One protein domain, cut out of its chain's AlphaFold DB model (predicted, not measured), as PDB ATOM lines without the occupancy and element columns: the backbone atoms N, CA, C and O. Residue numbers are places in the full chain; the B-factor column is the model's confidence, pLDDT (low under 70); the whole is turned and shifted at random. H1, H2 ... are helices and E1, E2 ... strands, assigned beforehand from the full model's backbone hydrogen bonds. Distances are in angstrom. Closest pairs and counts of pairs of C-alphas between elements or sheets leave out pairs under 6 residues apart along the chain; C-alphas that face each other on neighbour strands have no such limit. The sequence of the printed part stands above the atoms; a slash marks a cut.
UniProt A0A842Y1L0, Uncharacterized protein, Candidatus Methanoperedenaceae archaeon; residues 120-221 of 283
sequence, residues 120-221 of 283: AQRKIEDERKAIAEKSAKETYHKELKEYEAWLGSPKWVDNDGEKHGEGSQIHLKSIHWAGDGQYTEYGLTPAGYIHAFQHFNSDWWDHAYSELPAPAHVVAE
ATOM      1  N   ALA A 120      22.580  10.263 -19.420       93.69
ATOM      2  CA  ALA A 120      23.702  11.162 -19.164       93.69
ATOM      3  C   ALA A 120      23.378  12.609 -19.570       93.69
ATOM      4  O   ALA A 120      23.660  13.533 -18.811       93.69
ATOM      5  N   GLN A 121      22.732  12.812 -20.723       92.44
ATOM      6  CA  GLN A 121      22.278  14.133 -21.166       92.44
ATOM      7  C   GLN A 121      21.255  14.740 -20.207       92.44
ATOM      8  O   GLN A 121      21.425  15.886 -19.802       92.44
ATOM      9  N   ARG A 122      20.251  13.959 -19.788       92.38
ATOM     10  CA  ARG A 122      19.274  14.403 -18.783       92.38
ATOM     11  C   ARG A 122      19.951  14.819 -17.487       92.38
ATOM     12  O   ARG A 122      19.664  15.889 -16.981       92.38
ATOM     13  N   LYS A 123      20.915  14.030 -17.004       94.62
ATOM     14  CA  LYS A 123      21.660  14.370 -15.790       94.62
ATOM     15  C   LYS A 123      22.405  15.705 -15.921       94.62
ATOM     16  O   LYS A 123      22.357  16.515 -15.002       94.62
ATOM     17  N   ILE A 124      23.058  15.955 -17.058       93.75
ATOM     18  CA  ILE A 124      23.734  17.235 -17.324       93.75
ATOM     19  C   ILE A 124      22.720  18.385 -17.371       93.75
ATOM     20  O   ILE A 124      22.985  19.467 -16.851       93.75
ATOM     21  N   GLU A 125      21.570  18.181 -18.008       92.12
ATOM     22  CA  GLU A 125      20.513  19.188 -18.095       92.12
ATOM     23  C   GLU A 125      19.910  19.507 -16.720       92.12
ATOM     24  O   GLU A 125      19.788  20.682 -16.373       92.12
ATOM     25  N   ASP A 126      19.645  18.486 -15.906       92.38
ATOM     26  CA  ASP A 126      19.157  18.618 -14.533       92.38
ATOM     27  C   ASP A 126      20.162  19.379 -13.653       92.38
ATOM     28  O   ASP A 126      19.785  20.301 -12.927       92.38
ATOM     29  N   GLU A 127      21.458  19.066 -13.762       92.62
ATOM     30  CA  GLU A 127      22.523  19.788 -13.054       92.62
ATOM     31  C   GLU A 127      22.595  21.262 -13.487       92.62
ATOM     32  O   GLU A 127      22.687  22.159 -12.644       92.62
ATOM     33  N   ARG A 128      22.501  21.548 -14.792       91.12
ATOM     34  CA  ARG A 128      22.489  22.928 -15.307       91.12
ATOM     35  C   ARG A 128      21.256  23.696 -14.841       91.12
ATOM     36  O   ARG A 128      21.386  24.860 -14.462       91.12
ATOM     37  N   LYS A 129      20.086  23.054 -14.843       89.44
ATOM     38  CA  LYS A 129      18.836  23.645 -14.362       89.44
ATOM     39  C   LYS A 129      18.930  23.983 -12.877       89.44
ATOM     40  O   LYS A 129      18.624  25.111 -12.508       89.44
ATOM     41  N   ALA A 130      19.451  23.074 -12.055       88.31
ATOM     42  CA  ALA A 130      19.639  23.305 -10.624       88.31
ATOM     43  C   ALA A 130      20.596  24.479 -10.330       88.31
ATOM     44  O   ALA A 130      20.340  25.288  -9.435       88.31
ATOM     45  N   ILE A 131      21.686  24.613 -11.094       90.06
ATOM     46  CA  ILE A 131      22.616  25.749 -10.964       90.06
ATOM     47  C   ILE A 131      21.927  27.068 -11.337       90.06
ATOM     48  O   ILE A 131      22.056  28.057 -10.610       90.06
ATOM     49  N   ALA A 132      21.197  27.089 -12.455       87.69
ATOM     50  CA  ALA A 132      20.471  28.273 -12.905       87.69
ATOM     51  C   ALA A 132      19.393  28.692 -11.892       87.69
ATOM     52  O   ALA A 132      19.298  29.867 -11.544       87.69
ATOM     53  N   GLU A 133      18.644  27.728 -11.362       87.88
ATOM     54  CA  GLU A 133      17.608  27.949 -10.355       87.88
ATOM     55  C   GLU A 133      18.188  28.547  -9.069       87.88
ATOM     56  O   GLU A 133      17.677  29.544  -8.552       87.88
ATOM     57  N   LYS A 134      19.322  28.011  -8.598       88.75
ATOM     58  CA  LYS A 134      20.040  28.557  -7.444       88.75
ATOM     59  C   LYS A 134      20.454  30.014  -7.670       88.75
ATOM     60  O   LYS A 134      20.196  30.858  -6.816       88.75
ATOM     61  N   SER A 135      21.053  30.325  -8.821       88.69
ATOM     62  CA  SER A 135      21.482  31.691  -9.147       88.69
ATOM     63  C   SER A 135      20.305  32.666  -9.289       88.69
ATOM     64  O   SER A 135      20.386  33.809  -8.828       88.69
ATOM     65  N   ALA A 136      19.187  32.216  -9.866       88.38
ATOM     66  CA  ALA A 136      17.964  33.006  -9.961       88.38
ATOM     67  C   ALA A 136      17.383  33.307  -8.572       88.38
ATOM     68  O   ALA A 136      16.984  34.438  -8.298       88.38
ATOM     69  N   LYS A 137      17.386  32.316  -7.673       88.94
ATOM     70  CA  LYS A 137      16.916  32.474  -6.292       88.94
ATOM     71  C   LYS A 137      17.798  33.431  -5.486       88.94
ATOM     72  O   LYS A 137      17.286  34.276  -4.757       88.94
ATOM     73  N   GLU A 138      19.118  33.340  -5.640       91.56
ATOM     74  CA  GLU A 138      20.065  34.272  -5.012       91.56
ATOM     75  C   GLU A 138      19.852  35.712  -5.500       91.56
ATOM     76  O   GLU A 138      19.819  36.636  -4.687       91.56
ATOM     77  N   THR A 139      19.650  35.901  -6.807       91.31
ATOM     78  CA  THR A 139      19.350  37.216  -7.397       91.31
ATOM     79  C   THR A 139      18.045  37.790  -6.850       91.31
ATOM     80  O   THR A 139      18.031  38.929  -6.391       91.31
ATOM     81  N   TYR A 140      16.981  36.985  -6.820       92.00
ATOM     82  CA  TYR A 140      15.679  37.382  -6.284       92.00
ATOM     83  C   TYR A 140      15.768  37.822  -4.815       92.00
ATOM     84  O   TYR A 140      15.360  38.929  -4.470       92.00
ATOM     85  N   HIS A 141      16.379  37.008  -3.946       92.12
ATOM     86  CA  HIS A 141      16.538  37.368  -2.533       92.12
ATOM     87  C   HIS A 141      17.433  38.591  -2.324       92.12
ATOM     88  O   HIS A 141      17.201  39.372  -1.398       92.12
ATOM     89  N   LYS A 142      18.456  38.770  -3.165       95.31
ATOM     90  CA  LYS A 142      19.296  39.965  -3.127       95.31
ATOM     91  C   LYS A 142      18.482  41.213  -3.467       95.31
ATOM     92  O   LYS A 142      18.565  42.188  -2.727       95.31
ATOM     93  N   GLU A 143      17.681  41.166  -4.528       95.69
ATOM     94  CA  GLU A 143      16.851  42.298  -4.942       95.69
ATOM     95  C   GLU A 143      15.783  42.638  -3.896       95.69
ATOM     96  O   GLU A 143      15.615  43.814  -3.568       95.69
ATOM     97  N   LEU A 144      15.125  41.627  -3.310       94.56
ATOM     98  CA  LEU A 144      14.206  41.826  -2.183       94.56
ATOM     99  C   LEU A 144      14.904  42.556  -1.037       94.56
ATOM    100  O   LEU A 144      14.427  43.587  -0.581       94.56
ATOM    101  N   LYS A 145      16.070  42.065  -0.607       96.06
ATOM    102  CA  LYS A 145      16.811  42.650   0.514       96.06
ATOM    103  C   LYS A 145      17.240  44.093   0.242       96.06
ATOM    104  O   LYS A 145      17.168  44.933   1.135       96.06
ATOM    105  N   GLU A 146      17.723  44.380  -0.964       97.44
ATOM    106  CA  GLU A 146      18.123  45.734  -1.361       97.44
ATOM    107  C   GLU A 146      16.922  46.683  -1.386       97.44
ATOM    108  O   GLU A 146      17.018  47.813  -0.901       97.44
ATOM    109  N   TYR A 147      15.778  46.218  -1.892       97.44
ATOM    110  CA  TYR A 147      14.568  47.025  -1.944       97.44
ATOM    111  C   TYR A 147      13.935  47.222  -0.563       97.44
ATOM    112  O   TYR A 147      13.575  48.341  -0.215       97.44
ATOM    113  N   GLU A 148      13.884  46.191   0.277       96.69
ATOM    114  CA  GLU A 148      13.425  46.311   1.664       96.69
ATOM    115  C   GLU A 148      14.319  47.240   2.485       96.69
ATOM    116  O   GLU A 148      13.815  48.027   3.284       96.69
ATOM    117  N   ALA A 149      15.633  47.235   2.246       97.38
ATOM    118  CA  ALA A 149      16.532  48.215   2.848       97.38
ATOM    119  C   ALA A 149      16.207  49.645   2.385       97.38
ATOM    120  O   ALA A 149      16.173  50.561   3.208       97.38
ATOM    121  N   TRP A 150      15.913  49.844   1.093       97.62
ATOM    122  CA  TRP A 150      15.439  51.134   0.580       97.62
ATOM    123  C   TRP A 150      14.099  51.545   1.202       97.62
ATOM    124  O   TRP A 150      13.917  52.715   1.523       97.62
ATOM    125  N   LEU A 151      13.197  50.599   1.471       97.06
ATOM    126  CA  LEU A 151      11.936  50.823   2.187       97.06
ATOM    127  C   LEU A 151      12.116  51.156   3.683       97.06
ATOM    128  O   LEU A 151      11.133  51.446   4.362       97.06
ATOM    129  N   GLY A 152      13.347  51.144   4.205       95.94
ATOM    130  CA  GLY A 152      13.649  51.420   5.611       95.94
ATOM    131  C   GLY A 152      13.688  50.178   6.503       95.94
ATOM    132  O   GLY A 152      13.580  50.312   7.719       95.94
ATOM    133  N   SER A 153      13.858  48.988   5.919       96.00
ATOM    134  CA  SER A 153      13.890  47.689   6.607       96.00
ATOM    135  C   SER A 153      12.661  47.472   7.504       96.00
ATOM    136  O   SER A 153      12.806  47.337   8.724       96.00
ATOM    137  N   PRO A 154      11.442  47.493   6.931       94.88
ATOM    138  CA  PRO A 154      10.214  47.374   7.702       94.88
ATOM    139  C   PRO A 154      10.164  46.052   8.470       94.88
ATOM    140  O   PRO A 154      10.561  44.998   7.975       94.88
ATOM    141  N   LYS A 155       9.619  46.102   9.686       95.50
ATOM    142  CA  LYS A 155       9.185  44.900  10.392       95.50
ATOM    143  C   LYS A 155       7.778  44.547   9.925       95.50
ATOM    144  O   LYS A 155       6.881  45.383  10.008       95.50
ATOM    145  N   TRP A 156       7.621  43.331   9.420       94.44
ATOM    146  CA  TRP A 156       6.375  42.824   8.859       94.44
ATOM    147  C   TRP A 156       5.444  42.293   9.953       94.44
ATOM    148  O   TRP A 156       5.891  41.591  10.862       94.44
ATOM    149  N   VAL A 157       4.164  42.646   9.868       92.69
ATOM    150  CA  VAL A 157       3.087  42.175  10.745       92.69
ATOM    151  C   VAL A 157       1.853  41.810   9.921       92.69
ATOM    152  O   VAL A 157       1.624  42.387   8.854       92.69
ATOM    153  N   ASP A 158       1.061  40.874  10.435       87.94
ATOM    154  CA  ASP A 158      -0.211  40.479   9.829       87.94
ATOM    155  C   ASP A 158      -1.223  41.632   9.885       87.94
ATOM    156  O   ASP A 158      -1.147  42.522  10.741       87.94
ATOM    157  N   ASN A 159      -2.181  41.624   8.960       74.75
ATOM    158  CA  ASN A 159      -3.187  42.677   8.861       74.75
ATOM    159  C   ASN A 159      -4.202  42.625  10.013       74.75
ATOM    160  O   ASN A 159      -4.906  41.630  10.174       74.75
ATOM    161  N   ASP A 160      -4.370  43.735  10.726       67.88
ATOM    162  CA  ASP A 160      -5.474  43.975  11.665       67.88
ATOM    163  C   ASP A 160      -6.616  44.812  11.049       67.88
ATOM    164  O   ASP A 160      -7.597  45.128  11.718       67.88
ATOM    165  N   GLY A 161      -6.524  45.148   9.756       70.94
ATOM    166  CA  GLY A 161      -7.502  45.934   8.999       70.94
ATOM    167  C   GLY A 161      -7.277  47.447   9.080       70.94
ATOM    168  O   GLY A 161      -7.563  48.156   8.114       70.94
ATOM    169  N   GLU A 162      -6.694  47.952  10.170       80.62
ATOM    170  CA  GLU A 162      -6.437  49.387  10.365       80.62
ATOM    171  C   GLU A 162      -5.307  49.900   9.460       80.62
ATOM    172  O   GLU A 162      -5.326  51.048   9.011       80.62
ATOM    173  N   LYS A 163      -4.342  49.035   9.129       84.88
ATOM    174  CA  LYS A 163      -3.154  49.388   8.335       84.88
ATOM    175  C   LYS A 163      -3.400  49.562   6.840       84.88
ATOM    176  O   LYS A 163      -2.525  50.082   6.154       84.88
ATOM    177  N   HIS A 164      -4.553  49.146   6.321       86.62
ATOM    178  CA  HIS A 164      -4.898  49.381   4.919       86.62
ATOM    179  C   HIS A 164      -5.499  50.782   4.721       86.62
ATOM    180  O   HIS A 164      -5.060  51.537   3.857       86.62
ATOM    181  N   GLY A 165      -6.473  51.165   5.552       84.00
ATOM    182  CA  GLY A 165      -7.242  52.399   5.365       84.00
ATOM    183  C   GLY A 165      -8.229  52.332   4.193       84.00
ATOM    184  O   GLY A 165      -8.386  51.301   3.536       84.00
ATOM    185  N   GLU A 166      -8.923  53.443   3.947       85.06
ATOM    186  CA  GLU A 166      -9.925  53.560   2.883       85.06
ATOM    187  C   GLU A 166      -9.290  54.052   1.575       85.06
ATOM    188  O   GLU A 166      -8.600  55.070   1.552       85.06
ATOM    189  N   GLY A 167      -9.536  53.329   0.479       85.31
ATOM    190  CA  GLY A 167      -9.023  53.650  -0.855       85.31
ATOM    191  C   GLY A 167      -8.129  52.560  -1.445       85.31
ATOM    192  O   GLY A 167      -7.974  51.478  -0.877       85.31
ATOM    193  N   SER A 168      -7.554  52.846  -2.611       88.44
ATOM    194  CA  SER A 168      -6.664  51.923  -3.322       88.44
ATOM    195  C   SER A 168      -5.210  52.127  -2.914       88.44
ATOM    196  O   SER A 168      -4.748  53.260  -2.780       88.44
ATOM    197  N   GLN A 169      -4.468  51.031  -2.780       91.62
ATOM    198  CA  GLN A 169      -3.019  51.083  -2.613       91.62
ATOM    199  C   GLN A 169      -2.317  51.632  -3.862       91.62
ATOM    200  O   GLN A 169      -2.731  51.373  -4.994       91.62
ATOM    201  N   ILE A 170      -1.214  52.344  -3.650       95.25
ATOM    202  CA  ILE A 170      -0.317  52.795  -4.714       95.25
ATOM    203  C   ILE A 170       0.738  51.711  -4.914       95.25
ATOM    204  O   ILE A 170       1.502  51.414  -3.997       95.25
ATOM    205  N   HIS A 171       0.793  51.121  -6.105       95.94
ATOM    206  CA  HIS A 171       1.820  50.139  -6.441       95.94
ATOM    207  C   HIS A 171       3.210  50.794  -6.476       95.94
ATOM    208  O   HIS A 171       3.392  51.805  -7.156       95.94
ATOM    209  N   LEU A 172       4.181  50.221  -5.759       96.31
ATOM    210  CA  LEU A 172       5.555  50.727  -5.699       96.31
ATOM    211  C   LEU A 172       6.502  49.911  -6.582       96.31
ATOM    212  O   LEU A 172       7.225  50.485  -7.395       96.31
ATOM    213  N   LYS A 173       6.535  48.586  -6.403       96.12
ATOM    214  CA  LYS A 173       7.421  47.696  -7.163       96.12
ATOM    215  C   LYS A 173       6.971  46.242  -7.070       96.12
ATOM    216  O   LYS A 173       6.641  45.783  -5.980       96.12
ATOM    217  N   SER A 174       7.083  45.499  -8.170       95.00
ATOM    218  CA  SER A 174       7.077  44.029  -8.167       95.00
ATOM    219  C   SER A 174       8.489  43.490  -8.381       95.00
ATOM    220  O   SER A 174       9.225  43.965  -9.247       95.00
ATOM    221  N   ILE A 175       8.873  42.491  -7.591       94.38
ATOM    222  CA  ILE A 175      10.121  41.743  -7.739       94.38
ATOM    223  C   ILE A 175       9.733  40.301  -8.039       94.38
ATOM    224  O   ILE A 175       9.070  39.651  -7.230       94.38
ATOM    225  N   HIS A 176      10.130  39.807  -9.209       90.00
ATOM    226  CA  HIS A 176       9.761  38.478  -9.688       90.00
ATOM    227  C   HIS A 176      10.933  37.515  -9.571       90.00
ATOM    228  O   HIS A 176      12.062  37.833  -9.951       90.00
ATOM    229  N   TRP A 177      10.655  36.303  -9.103       85.94
ATOM    230  CA  TRP A 177      11.575  35.202  -9.302       85.94
ATOM    231  C   TRP A 177      11.471  34.728 -10.754       85.94
ATOM    232  O   TRP A 177      10.381  34.490 -11.263       85.94
ATOM    233  N   ALA A 178      12.610  34.539 -11.423       77.38
ATOM    234  CA  ALA A 178      12.653  34.009 -12.791       77.38
ATOM    235  C   ALA A 178      12.252  32.516 -12.896       77.38
ATOM    236  O   ALA A 178      12.311  31.945 -13.985       77.38
ATOM    237  N   GLY A 179      11.909  31.883 -11.768       74.50
ATOM    238  CA  GLY A 179      11.441  30.504 -11.662       74.50
ATOM    239  C   GLY A 179       9.920  30.366 -11.796       74.50
ATOM    240  O   GLY A 179       9.323  30.808 -12.775       74.50
ATOM    241  N   ASP A 180       9.293  29.706 -10.825       70.12
ATOM    242  CA  ASP A 180       7.922  29.169 -10.883       70.12
ATOM    243  C   ASP A 180       6.792  30.178 -10.580       70.12
ATOM    244  O   ASP A 180       5.752  29.825 -10.027       70.12
ATOM    245  N   GLY A 181       6.951  31.436 -10.990       75.12
ATOM    246  CA  GLY A 181       5.913  32.450 -10.785       75.12
ATOM    247  C   GLY A 181       5.803  32.948  -9.341       75.12
ATOM    248  O   GLY A 181       4.809  33.583  -8.997       75.12
ATOM    249  N   GLN A 182       6.814  32.703  -8.500       87.12
ATOM    250  CA  GLN A 182       6.976  33.421  -7.237       87.12
ATOM    251  C   GLN A 182       7.259  34.909  -7.497       87.12
ATOM    252  O   GLN A 182       8.112  35.263  -8.317       87.12
ATOM    253  N   TYR A 183       6.583  35.797  -6.773       91.81
ATOM    254  CA  TYR A 183       6.872  37.229  -6.805       91.81
ATOM    255  C   TYR A 183       6.454  37.918  -5.510       91.81
ATOM    256  O   TYR A 183       5.615  37.417  -4.764       91.81
ATOM    257  N   THR A 184       7.052  39.079  -5.258       94.44
ATOM    258  CA  THR A 184       6.641  39.974  -4.177       94.44
ATOM    259  C   THR A 184       6.279  41.324  -4.760       94.44
ATOM    260  O   THR A 184       7.085  41.919  -5.476       94.44
ATOM    261  N   GLU A 185       5.094  41.822  -4.432       95.50
ATOM    262  CA  GLU A 185       4.675  43.179  -4.769       95.50
ATOM    263  C   GLU A 185       4.653  44.037  -3.523       95.50
ATOM    264  O   GLU A 185       4.149  43.632  -2.480       95.50
ATOM    265  N   TYR A 186       5.166  45.247  -3.659       97.44
ATOM    266  CA  TYR A 186       5.152  46.252  -2.620       97.44
ATOM    267  C   TYR A 186       4.218  47.386  -3.023       97.44
ATOM    268  O   TYR A 186       4.242  47.856  -4.166       97.44
ATOM    269  N   GLY A 187       3.424  47.853  -2.068       96.69
ATOM    270  CA  GLY A 187       2.502  48.966  -2.232       96.69
ATOM    271  C   GLY A 187       2.529  49.915  -1.040       96.69
ATOM    272  O   GLY A 187       2.884  49.530   0.072       96.69
ATOM    273  N   LEU A 188       2.142  51.167  -1.269       97.25
ATOM    274  CA  LEU A 188       1.824  52.114  -0.209       97.25
ATOM    275  C   LEU A 188       0.310  52.130  -0.002       97.25
ATOM    276  O   LEU A 188      -0.451  52.451  -0.915       97.25
ATOM    277  N   THR A 189      -0.121  51.785   1.202       95.50
ATOM    278  CA  THR A 189      -1.535  51.808   1.586       95.50
ATOM    279  C   THR A 189      -2.040  53.244   1.781       95.50
ATOM    280  O   THR A 189      -1.249  54.129   2.129       95.50
ATOM    281  N   PRO A 190      -3.356  53.491   1.639       93.00
ATOM    282  CA  PRO A 190      -3.970  54.773   1.993       93.00
ATOM    283  C   PRO A 190      -3.680  55.244   3.425       93.00
ATOM    284  O   PRO A 190      -3.510  56.439   3.656       93.00
ATOM    285  N   ALA A 191      -3.575  54.318   4.385       93.56
ATOM    286  CA  ALA A 191      -3.220  54.632   5.773       93.56
ATOM    287  C   ALA A 191      -1.729  54.985   5.977       93.56
ATOM    288  O   ALA A 191      -1.317  55.305   7.091       93.56
ATOM    289  N   GLY A 192      -0.908  54.943   4.922       95.12
ATOM    290  CA  GLY A 192       0.505  55.321   4.965       95.12
ATOM    291  C   GLY A 192       1.451  54.208   5.416       95.12
ATOM    292  O   GLY A 192       2.607  54.489   5.720       95.12
ATOM    293  N   TYR A 193       1.001  52.955   5.455       96.38
ATOM    294  CA  TYR A 193       1.829  51.775   5.727       96.38
ATOM    295  C   TYR A 193       2.284  51.103   4.432       96.38
ATOM    296  O   TYR A 193       1.609  51.194   3.404       96.38
ATOM    297  N   ILE A 194       3.413  50.400   4.482       96.94
ATOM    298  CA  ILE A 194       3.893  49.589   3.362       96.94
ATOM    299  C   ILE A 194       3.174  48.246   3.416       96.94
ATOM    300  O   ILE A 194       3.176  47.584   4.450       96.94
ATOM    301  N   HIS A 195       2.582  47.844   2.301       95.81
ATOM    302  CA  HIS A 195       2.018  46.520   2.092       95.81
ATOM    303  C   HIS A 195       2.975  45.690   1.236       95.81
ATOM    304  O   HIS A 195       3.539  46.202   0.269       95.81
ATOM    305  N   ALA A 196       3.163  44.429   1.603       95.31
ATOM    306  CA  ALA A 196       3.857  43.426   0.814       95.31
ATOM    307  C   ALA A 196       2.898  42.266   0.533       95.31
ATOM    308  O   ALA A 196       2.421  41.599   1.453       95.31
ATOM    309  N   PHE A 197       2.630  42.022  -0.743       93.25
ATOM    310  CA  PHE A 197       1.955  40.829  -1.228       93.25
ATOM    311  C   PHE A 197       3.010  39.825  -1.675       93.25
ATOM    312  O   PHE A 197       3.780  40.112  -2.590       93.25
ATOM    313  N   GLN A 198       3.065  38.664  -1.035       90.19
ATOM    314  CA  GLN A 198       4.007  37.603  -1.379       90.19
ATOM    315  C   GLN A 198       3.244  36.444  -2.000       90.19
ATOM    316  O   GLN A 198       2.346  35.892  -1.378       90.19
ATOM    317  N   HIS A 199       3.616  36.060  -3.215       88.44
ATOM    318  CA  HIS A 199       3.064  34.907  -3.911       88.44
ATOM    319  C   HIS A 199       4.143  33.833  -3.991       88.44
ATOM    320  O   HIS A 199       5.138  34.038  -4.681       88.44
ATOM    321  N   PHE A 200       3.991  32.719  -3.272       78.62
ATOM    322  CA  PHE A 200       5.029  31.684  -3.155       78.62
ATOM    323  C   PHE A 200       4.918  30.593  -4.219       78.62
ATOM    324  O   PHE A 200       5.931  30.041  -4.632       78.62
ATOM    325  N   ASN A 201       3.695  30.261  -4.623       73.69
ATOM    326  CA  ASN A 201       3.344  29.315  -5.684       73.69
ATOM    327  C   ASN A 201       1.872  29.552  -6.073       73.69
ATOM    328  O   ASN A 201       1.231  30.418  -5.484       73.69
ATOM    329  N   SER A 202       1.324  28.782  -7.021       68.81
ATOM    330  CA  SER A 202      -0.032  28.994  -7.567       68.81
ATOM    331  C   SER A 202      -1.163  29.082  -6.537       68.81
ATOM    332  O   SER A 202      -2.197  29.668  -6.848       68.81
ATOM    333  N   ASP A 203      -0.982  28.514  -5.342       75.25
ATOM    334  CA  ASP A 203      -2.062  28.342  -4.368       75.25
ATOM    335  C   ASP A 203      -1.780  29.049  -3.028       75.25
ATOM    336  O   ASP A 203      -2.615  28.992  -2.125       75.25
ATOM    337  N   TRP A 204      -0.609  29.679  -2.864       79.50
ATOM    338  CA  TRP A 204      -0.162  30.238  -1.584       79.50
ATOM    339  C   TRP A 204       0.287  31.684  -1.743       79.50
ATOM    340  O   TRP A 204       1.332  31.974  -2.336       79.50
ATOM    341  N   TRP A 205      -0.484  32.578  -1.133       85.56
ATOM    342  CA  TRP A 205      -0.171  33.993  -1.029       85.56
ATOM    343  C   TRP A 205      -0.275  34.476   0.414       85.56
ATOM    344  O   TRP A 205      -1.035  33.928   1.213       85.56
ATOM    345  N   ASP A 206       0.485  35.517   0.730       89.44
ATOM    346  CA  ASP A 206       0.501  36.157   2.037       89.44
ATOM    347  C   ASP A 206       0.484  37.684   1.899       89.44
ATOM    348  O   ASP A 206       0.984  38.251   0.921       89.44
ATOM    349  N   HIS A 207      -0.121  38.350   2.878       91.56
ATOM    350  CA  HIS A 207      -0.217  39.801   2.960       91.56
ATOM    351  C   HIS A 207       0.422  40.269   4.261       91.56
ATOM    352  O   HIS A 207      -0.132  40.074   5.340       91.56
ATOM    353  N   ALA A 208       1.534  40.982   4.141       93.12
ATOM    354  CA  ALA A 208       2.224  41.579   5.268       93.12
ATOM    355  C   ALA A 208       2.168  43.105   5.199       93.12
ATOM    356  O   ALA A 208       2.209  43.703   4.124       93.12
ATOM    357  N   TYR A 209       2.111  43.748   6.359       95.12
ATOM    358  CA  TYR A 209       2.104  45.201   6.487       95.12
ATOM    359  C   TYR A 209       3.289  45.647   7.333       95.12
ATOM    360  O   TYR A 209       3.741  44.923   8.220       95.12
ATOM    361  N   SER A 210       3.810  46.843   7.083       95.69
ATOM    362  CA  SER A 210       4.832  47.412   7.951       95.69
ATOM    363  C   SER A 210       4.242  47.745   9.324       95.69
ATOM    364  O   SER A 210       3.151  48.302   9.459       95.69
ATOM    365  N   GLU A 211       4.982  47.423  10.381       94.56
ATOM    366  CA  GLU A 211       4.603  47.757  11.756       94.56
ATOM    367  C   GLU A 211       4.482  49.279  11.932       94.56
ATOM    368  O   GLU A 211       3.510  49.772  12.512       94.56
ATOM    369  N   LEU A 212       5.439  50.016  11.363       94.88
ATOM    370  CA  LEU A 212       5.512  51.475  11.381       94.88
ATOM    371  C   LEU A 212       5.058  52.081  10.042       94.88
ATOM    372  O   LEU A 212       5.162  51.409   9.010       94.88
ATOM    373  N   PRO A 213       4.591  53.345  10.031       95.19
ATOM    374  CA  PRO A 213       4.306  54.072   8.798       95.19
ATOM    375  C   PRO A 213       5.521  54.145   7.866       95.19
ATOM    376  O   PRO A 213       6.672  54.117   8.311       95.19
ATOM    377  N   ALA A 214       5.253  54.263   6.569       96.44
ATOM    378  CA  ALA A 214       6.266  54.347   5.534       96.44
ATOM    379  C   ALA A 214       7.200  55.553   5.760       96.44
ATOM    380  O   ALA A 214       6.736  56.646   6.112       96.44
ATOM    381  N   PRO A 215       8.513  55.406   5.518       97.69
ATOM    382  CA  PRO A 215       9.433  56.533   5.557       97.69
ATOM    383  C   PRO A 215       9.050  57.641   4.568       97.69
ATOM    384  O   PRO A 215       8.517  57.382   3.488       97.69
ATOM    385  N   ALA A 216       9.400  58.886   4.895       97.44
ATOM    386  CA  ALA A 216       9.017  60.058   4.103       97.44
ATOM    387  C   ALA A 216       9.468  59.990   2.633       97.44
ATOM    388  O   ALA A 216       8.751  60.457   1.750       97.44
ATOM    389  N   HIS A 217      10.633  59.399   2.346       97.38
ATOM    390  CA  HIS A 217      11.107  59.257   0.967       97.38
ATOM    391  C   HIS A 217      10.275  58.257   0.158       97.38
ATOM    392  O   HIS A 217      10.091  58.473  -1.034       97.38
ATOM    393  N   VAL A 218       9.733  57.211   0.795       97.06
ATOM    394  CA  VAL A 218       8.825  56.248   0.150       97.06
ATOM    395  C   VAL A 218       7.502  56.931  -0.186       97.06
ATOM    396  O   VAL A 218       7.012  56.805  -1.304       97.06
ATOM    397  N   VAL A 219       6.960  57.721   0.748       96.75
ATOM    398  CA  VAL A 219       5.737  58.510   0.521       96.75
ATOM    399  C   VAL A 219       5.931  59.514  -0.618       96.75
ATOM    400  O   VAL A 219       5.081  59.619  -1.500       96.75
ATOM    401  N   ALA A 220       7.065  60.219  -0.639       96.50
ATOM    402  CA  ALA A 220       7.388  61.158  -1.708       96.50
ATOM    403  C   ALA A 220       7.510  60.465  -3.075       96.50
ATOM    404  O   ALA A 220       7.092  61.023  -4.086       96.50
ATOM    405  N   GLU A 221       8.065  59.252  -3.123       96.06
ATOM    406  CA  GLU A 221       8.144  58.476  -4.361       96.06
ATOM    407  C   GLU A 221       6.760  58.018  -4.833       96.06
ATOM    408  O   GLU A 221       6.424  58.188  -6.003       96.06
TER     409      GLU A 221
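Overview. This is residues 120 to 221 of the 283 residues of an uncharacterized protein of Candidatus Methanoperedenaceae archaeon (UniProt A0A842Y1L0). A long helix, H1, lies with its later part along one face of a strongly twisted five-stranded sheet, over the edge strand E2, while its residues 120 to 131 stick out as a free arm that makes the length of the whole. The short closing helix H2 grazes the sheet with residues 218 to 221. The 102 printed residues hold two named helices and five named strands, in the order H1 E1 E2 E3 E4 E5 H2, and the sheet runs E1 E5 E4 E3 E2, antiparallel throughout. The class is mixed, helices and strands; the whole is loose, with a radius of gyration of the C-alphas of 16.6 A, and spans 58 by 28 by 19 A.

Along the chain. H1, residues 120 to 150, begins with C-alpha 120 at (23.702, 11.162, -19.164) and runs 45.3 A to C-alpha 150 at (15.439, 51.134, 0.580). E1 is residues 156 to 158. E2, residues 170 to 176, measures 18.2 A, and E3, residues 183 to 188, 17.0 A. E4, residues 193 to 201, measures 25.2 A, and E5, residues 204 to 213, 26.4 A. H2, residues 216 to 221, ends with C-alpha 221 at (8.144, 58.476, -4.361).

Arrangement. E2, E3, E4 and E5 form a meander, each strand the antiparallel neighbour of the one before, in three hairpins. In E2 and E3, at 164 degrees, N 172 and O 186 are 2.9 A apart, within hydrogen-bond range. In E3 and E4, at 165 degrees, N 185 and O 197 are 2.8 A apart. In E4 and E5, at 162 degrees, N 198 and O 206 are 2.9 A apart. E1 is the other edge strand, antiparallel to E5 at 115 degrees, with N 157 and O 209 2.8 A apart. H1 and the sheet make two layers, a helix on one face of a sheet: its height over the sheet is 7.5 A, and it runs along the strands, at 4 degrees to E2 on the local plane. The closest C-alphas of H1 and E2, those of Leu 144 and Ile 175, are 6.9 A apart. H2 only grazes the sheet; its closest C-alpha to E3 is that of Val 219, 7.5 A from that of Leu 188. H1 and H2 are only just apart, at 8.4 A. In H1 and H2 every O i to N i+4 pair is within hydrogen-bond range.

Size, cuts and confidence. The C-alphas of Ala 120 and Glu 166, the two farthest apart, are 58.4 A apart. Without residues 120 to 131 the body spans 41 by 28 by 19 A. The printed part has no cut. The link from E1 to E2, 11 residues, is long. The mean pLDDT of the printed part is 90.7, and residues 160 and 202 are under 70.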